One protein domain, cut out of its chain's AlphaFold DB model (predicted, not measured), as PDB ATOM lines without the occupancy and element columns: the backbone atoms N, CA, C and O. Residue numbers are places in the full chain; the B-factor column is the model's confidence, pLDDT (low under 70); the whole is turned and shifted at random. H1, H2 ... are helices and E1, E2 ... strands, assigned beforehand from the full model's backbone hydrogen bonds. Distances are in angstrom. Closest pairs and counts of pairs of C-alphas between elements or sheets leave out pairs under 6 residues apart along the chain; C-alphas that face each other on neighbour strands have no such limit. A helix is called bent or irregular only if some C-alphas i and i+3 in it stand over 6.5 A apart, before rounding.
ATOM      1  N   ASN A 109     102.335  -7.130  69.218       95.69
ATOM      2  CA  ASN A 109     101.071  -6.549  69.672       95.69
ATOM      3  C   ASN A 109     101.183  -5.038  69.930       95.69
ATOM      4  O   ASN A 109     102.225  -4.422  69.728       95.69
ATOM      5  N   PHE A 110     100.074  -4.429  70.354       95.56
ATOM      6  CA  PHE A 110      99.965  -2.978  70.536       95.56
ATOM      7  C   PHE A 110      99.566  -2.560  71.953       95.56
ATOM      8  O   PHE A 110      99.179  -1.409  72.148       95.56
ATOM      9  N   SER A 111      99.498  -3.491  72.909       91.56
ATOM     10  CA  SER A 111      98.968  -3.213  74.244       91.56
ATOM     11  C   SER A 111      99.914  -3.705  75.318       91.56
ATOM     12  O   SER A 111     100.331  -4.855  75.327       91.56
ATOM     13  N   ILE A 112     100.153  -2.853  76.307       93.25
ATOM     14  CA  ILE A 112     100.879  -3.231  77.521       93.25
ATOM     15  C   ILE A 112     100.181  -4.355  78.283       93.25
ATOM     16  O   ILE A 112     100.848  -5.140  78.947       93.25
ATOM     17  N   LYS A 113      98.849  -4.462  78.191       91.94
ATOM     18  CA  LYS A 113      98.118  -5.566  78.825       91.94
ATOM     19  C   LYS A 113      98.455  -6.906  78.183       91.94
ATOM     20  O   LYS A 113      98.540  -7.895  78.899       91.94
ATOM     21  N   ASP A 114      98.623  -6.927  76.864       92.81
ATOM     22  CA  ASP A 114      98.977  -8.142  76.131       92.81
ATOM     23  C   ASP A 114     100.463  -8.456  76.319       92.81
ATOM     24  O   ASP A 114     100.794  -9.588  76.650       92.81
ATOM     25  N   LEU A 115     101.335  -7.438  76.262       93.50
ATOM     26  CA  LEU A 115     102.748  -7.566  76.637       93.50
ATOM     27  C   LEU A 115     102.906  -8.170  78.038       93.50
ATOM     28  O   LEU A 115     103.641  -9.127  78.204       93.50
ATOM     29  N   ALA A 116     102.202  -7.655  79.048       92.50
ATOM     30  CA  ALA A 116     102.340  -8.124  80.428       92.50
ATOM     31  C   ALA A 116     101.835  -9.562  80.662       92.50
ATOM     32  O   ALA A 116     102.136 -10.139  81.704       92.50
ATOM     33  N   LYS A 117     101.042 -10.116  79.737       93.12
ATOM     34  CA  LYS A 117     100.572 -11.509  79.778       93.12
ATOM     35  C   LYS A 117     101.500 -12.470  79.040       93.12
ATOM     36  O   LYS A 117     101.338 -13.677  79.201       93.12
ATOM     37  N   ASP A 118     102.407 -11.961  78.212       93.12
ATOM     38  CA  ASP A 118     103.364 -12.796  77.499       93.12
ATOM     39  C   ASP A 118     104.340 -13.429  78.508       93.12
ATOM     40  O   ASP A 118     104.831 -12.768  79.427       93.12
ATOM     41  N   ALA A 119     104.588 -14.732  78.361       93.12
ATOM     42  CA  ALA A 119     105.444 -15.498  79.266       93.12
ATOM     43  C   ALA A 119     106.921 -15.065  79.211       93.12
ATOM     44  O   ALA A 119     107.674 -15.338  80.143       93.12
ATOM     45  N   ASP A 120     107.322 -14.386  78.138       93.44
ATOM     46  CA  ASP A 120     108.683 -13.927  77.858       93.44
ATOM     47  C   ASP A 120     108.707 -12.392  77.674       93.44
ATOM     48  O   ASP A 120     109.411 -11.817  76.846       93.44
ATOM     49  N   ALA A 121     107.885 -11.692  78.463       94.50
ATOM     50  CA  ALA A 121     107.860 -10.235  78.511       94.50
ATOM     51  C   ALA A 121     109.051  -9.664  79.300       94.50
ATOM     52  O   ALA A 121     109.235  -9.949  80.486       94.50
ATOM     53  N   SER A 122     109.827  -8.775  78.675       92.88
ATOM     54  CA  SER A 122     110.939  -8.083  79.337       92.88
ATOM     55  C   SER A 122     110.458  -7.043  80.350       92.88
ATOM     56  O   SER A 122     109.597  -6.226  80.034       92.88
ATOM     57  N   LEU A 123     111.090  -6.967  81.522       93.38
ATOM     58  CA  LEU A 123     110.802  -5.919  82.505       93.38
ATOM     59  C   LEU A 123     111.494  -4.593  82.150       93.38
ATOM     60  O   LEU A 123     112.650  -4.572  81.732       93.38
ATOM     61  N   GLY A 124     110.808  -3.472  82.387       93.38
ATOM     62  CA  GLY A 124     111.391  -2.134  82.268       93.38
ATOM     63  C   GLY A 124     112.177  -1.725  83.516       93.38
ATOM     64  O   GLY A 124     111.733  -1.950  84.645       93.38
ATOM     65  N   TYR A 125     113.317  -1.058  83.322       94.56
ATOM     66  CA  TYR A 125     114.141  -0.510  84.403       94.56
ATOM     67  C   TYR A 125     114.558   0.932  84.107       94.56
ATOM     68  O   TYR A 125     114.796   1.299  82.960       94.56
ATOM     69  N   ALA A 126     114.682   1.744  85.156       94.12
ATOM     70  CA  ALA A 126     115.254   3.084  85.098       94.12
ATOM     71  C   ALA A 126     116.472   3.182  86.021       94.12
ATOM     72  O   ALA A 126     116.494   2.583  87.099       94.12
ATOM     73  N   ILE A 127     117.458   3.981  85.612       94.56
ATOM     74  CA  ILE A 127     118.643   4.290  86.413       94.56
ATOM     75  C   ILE A 127     118.413   5.631  87.113       94.56
ATOM     76  O   ILE A 127     118.072   6.629  86.480       94.56
ATOM     77  N   LYS A 128     118.591   5.662  88.434       90.56
ATOM     78  CA  LYS A 128     118.618   6.889  89.237       90.56
ATOM     79  C   LYS A 128     120.015   7.103  89.800       90.56
ATOM     80  O   LYS A 128     120.626   6.150  90.276       90.56
ATOM     81  N   LYS A 129     120.478   8.360  89.818       90.12
ATOM     82  CA  LYS A 129     121.810   8.735  90.334       90.12
ATOM     83  C   LYS A 129     122.913   7.824  89.768       90.12
ATOM     84  O   LYS A 129     123.701   7.274  90.526       90.12
ATOM     85  N   ASP A 130     122.845   7.565  88.464       89.88
ATOM     86  CA  ASP A 130     123.816   6.805  87.663       89.88
ATOM     87  C   ASP A 130     124.083   5.341  88.061       89.88
ATOM     88  O   ASP A 130     124.816   4.644  87.367       89.88
ATOM     89  N   SER A 131     123.492   4.824  89.142       92.69
ATOM     90  CA  SER A 131     123.776   3.453  89.605       92.69
ATOM     91  C   SER A 131     122.599   2.731  90.256       92.69
ATOM     92  O   SER A 131     122.629   1.511  90.398       92.69
ATOM     93  N   ILE A 132     121.536   3.437  90.648       93.50
ATOM     94  CA  ILE A 132     120.383   2.800  91.287       93.50
ATOM     95  C   ILE A 132     119.428   2.311  90.203       93.50
ATOM     96  O   ILE A 132     118.659   3.092  89.641       93.50
ATOM     97  N   ILE A 133     119.466   1.008  89.932       95.75
ATOM     98  CA  ILE A 133     118.552   0.342  89.005       95.75
ATOM     99  C   ILE A 133     117.233   0.074  89.727       95.75
ATOM    100  O   ILE A 133     117.189  -0.630  90.736       95.75
ATOM    101  N   LYS A 134     116.138   0.627  89.207       96.06
ATOM    102  CA  LYS A 134     114.793   0.403  89.742       96.06
ATOM    103  C   LYS A 134     113.878  -0.119  88.645       96.06
ATOM    104  O   LYS A 134     113.778   0.497  87.587       96.06
ATOM    105  N   LYS A 135     113.173  -1.219  88.926       95.44
ATOM    106  CA  LYS A 135     112.070  -1.693  88.081       95.44
ATOM    107  C   LYS A 135     111.002  -0.600  87.979       95.44
ATOM    108  O   LYS A 135     110.630  -0.009  88.995       95.44
ATOM    109  N   ILE A 136     110.525  -0.345  86.768       94.62
ATOM    110  CA  ILE A 136     109.442   0.600  86.499       94.62
ATOM    111  C   ILE A 136     108.234  -0.129  85.929       94.62
ATOM    112  O   ILE A 136     108.368  -1.157  85.263       94.62
ATOM    113  N   ASP A 137     107.058   0.422  86.201       92.44
ATOM    114  CA  ASP A 137     105.830  -0.056  85.588       92.44
ATOM    115  C   ASP A 137     105.787   0.356  84.118       92.44
ATOM    116  O   ASP A 137     106.318   1.399  83.720       92.44
ATOM    117  N   TYR A 138     105.128  -0.463  83.303       91.19
ATOM    118  CA  TYR A 138     104.844  -0.098  81.925       91.19
ATOM    119  C   TYR A 138     103.940   1.137  81.876       91.19
ATOM    120  O   TYR A 138     102.951   1.235  82.606       91.19
ATOM    121  N   TYR A 139     104.242   2.060  80.968       90.06
ATOM    122  CA  TYR A 139     103.499   3.306  80.835       90.06
ATOM    123  C   TYR A 139     102.572   3.273  79.618       90.06
ATOM    124  O   TYR A 139     103.040   3.131  78.489       90.06
ATOM    125  N   ASN A 140     101.257   3.400  79.830       91.31
ATOM    126  CA  ASN A 140     100.288   3.300  78.739       91.31
ATOM    127  C   ASN A 140     100.298   4.525  77.820       91.31
ATOM    128  O   ASN A 140      99.851   5.607  78.192       91.31
ATOM    129  N   ILE A 141     100.737   4.294  76.584       93.31
ATOM    130  CA  ILE A 141     100.811   5.281  75.511       93.31
ATOM    131  C   ILE A 141      99.847   4.989  74.351       93.31
ATOM    132  O   ILE A 141     100.013   5.544  73.272       93.31
ATOM    133  N   ASP A 142      98.814   4.167  74.561       91.94
ATOM    134  CA  ASP A 142      97.871   3.695  73.534       91.94
ATOM    135  C   ASP A 142      97.331   4.812  72.630       91.94
ATOM    136  O   ASP A 142      97.237   4.642  71.413       91.94
ATOM    137  N   ALA A 143      96.979   5.971  73.190       93.19
ATOM    138  CA  ALA A 143      96.475   7.095  72.404       93.19
ATOM    139  C   ALA A 143      97.557   7.718  71.502       93.19
ATOM    140  O   ALA A 143      97.255   8.138  70.390       93.19
ATOM    141  N   MET A 144      98.823   7.680  71.918       96.25
ATOM    142  CA  MET A 144      99.985   7.996  71.078       96.25
ATOM    143  C   MET A 144     100.466   6.790  70.245       96.25
ATOM    144  O   MET A 144     101.441   6.899  69.514       96.25
ATOM    145  N   GLY A 145      99.723   5.678  70.307       95.69
ATOM    146  CA  GLY A 145      99.828   4.423  69.557       95.69
ATOM    147  C   GLY A 145     100.746   4.424  68.337       95.69
ATOM    148  O   GLY A 145     101.822   3.821  68.379       95.69
ATOM    149  N   PRO A 146     100.325   5.113  67.259       97.12
ATOM    150  CA  PRO A 146     101.046   5.127  65.987       97.12
ATOM    151  C   PRO A 146     102.502   5.610  66.067       97.12
ATOM    152  O   PRO A 146     103.282   5.319  65.168       97.12
ATOM    153  N   ALA A 147     102.874   6.355  67.110       97.19
ATOM    154  CA  ALA A 147     104.217   6.894  67.286       97.19
ATOM    155  C   ALA A 147     105.165   5.981  68.081       97.19
ATOM    156  O   ALA A 147     106.355   6.275  68.134       97.19
ATOM    157  N   GLY A 148     104.690   4.884  68.694       95.38
ATOM    158  CA  GLY A 148     105.615   4.012  69.432       95.38
ATOM    159  C   GLY A 148     105.039   2.904  70.309       95.38
ATOM    160  O   GLY A 148     105.731   2.472  71.220       95.38
TER     161      GLY A 148
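AT A GLANCE: This is residues 109 to 148 of the 156 residues of the protein "Penicillin-binding protein" of Staphylococcus aureus (UniProt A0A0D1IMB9). A hairpin of two strands, E1 and E2, makes one tip of a loose, open wedge, and away from the hairpin's turn the printed part spreads into two diverging legs, each with a small helix, H1 on the leg before E1 and H2 on the leg after E2. The two helices lie at the far end from the hairpin's turn and stay apart from each other, with an open space between the legs. The printed part has 40 residues with two named helices and two named strands, in the order H1, E1, E2, H2, and the two strands make one antiparallel sheet, E1 beside E2. The class is mixed, helices and strands, with 10 residues in each kind. The whole is loose, with a radius of gyration of the C-alphas of 12.4 A, and flat, spanning 32 by 25 by 11 A.

HOW THE PARTS SIT: The sheet consists of E1, residues 124 to 128, and E2, residues 132 to 136, antiparallel neighbours with 145 degrees between their N-to-C directions. They form a hairpin with a tight link of 3 residues. Among the C-alphas that face each other, those of Tyr 125 and Lys 135 are 4.4 A apart. N 128 and O 132 are within hydrogen-bond range at 2.8 A, and so are N 136 and O 124 at 2.9 A. H1, residues 112 to 115, is apart from E2. H2, residues 142 to 147, is apart from E1. H1 and H2 are also apart. H1 is too short for any pair of O of residue i and N of residue i+4, while H2 has 0 of 2 such pairs within hydrogen-bond range and 2 of 3 pairs of O i and N i+3. H2 is irregular: C-alphas 143 and 146 are 8.1 A apart.

IN THESE COORDINATES: E1 measures 13.5 A from C-alpha 124 at (111.391, -2.134, 82.268) to C-alpha 128. E2 measures 12.1 A from Ile 132 to Ile 136. H2 measures 9.5 A and ends with C-alpha 147 at (104.217, 6.894, 67.286). H1, the shortest at 4.8 A, begins with C-alpha 112 at (100.879, -3.231, 77.521).

THE WHOLE: The two C-alphas farthest apart are those of Asn 109 and Lys 129, at 33.0 A. The first and last printed C-alphas, Asn 109 and Gly 148, are 11.5 A apart. The printed part runs from 109 to 148 with no cut. The link from H1 to E1, 8 residues, is short, and that from E2 to H2, 5 residues, is tight; no link is long. The mean pLDDT of the printed part is 93.5, and no printed residue is under 70.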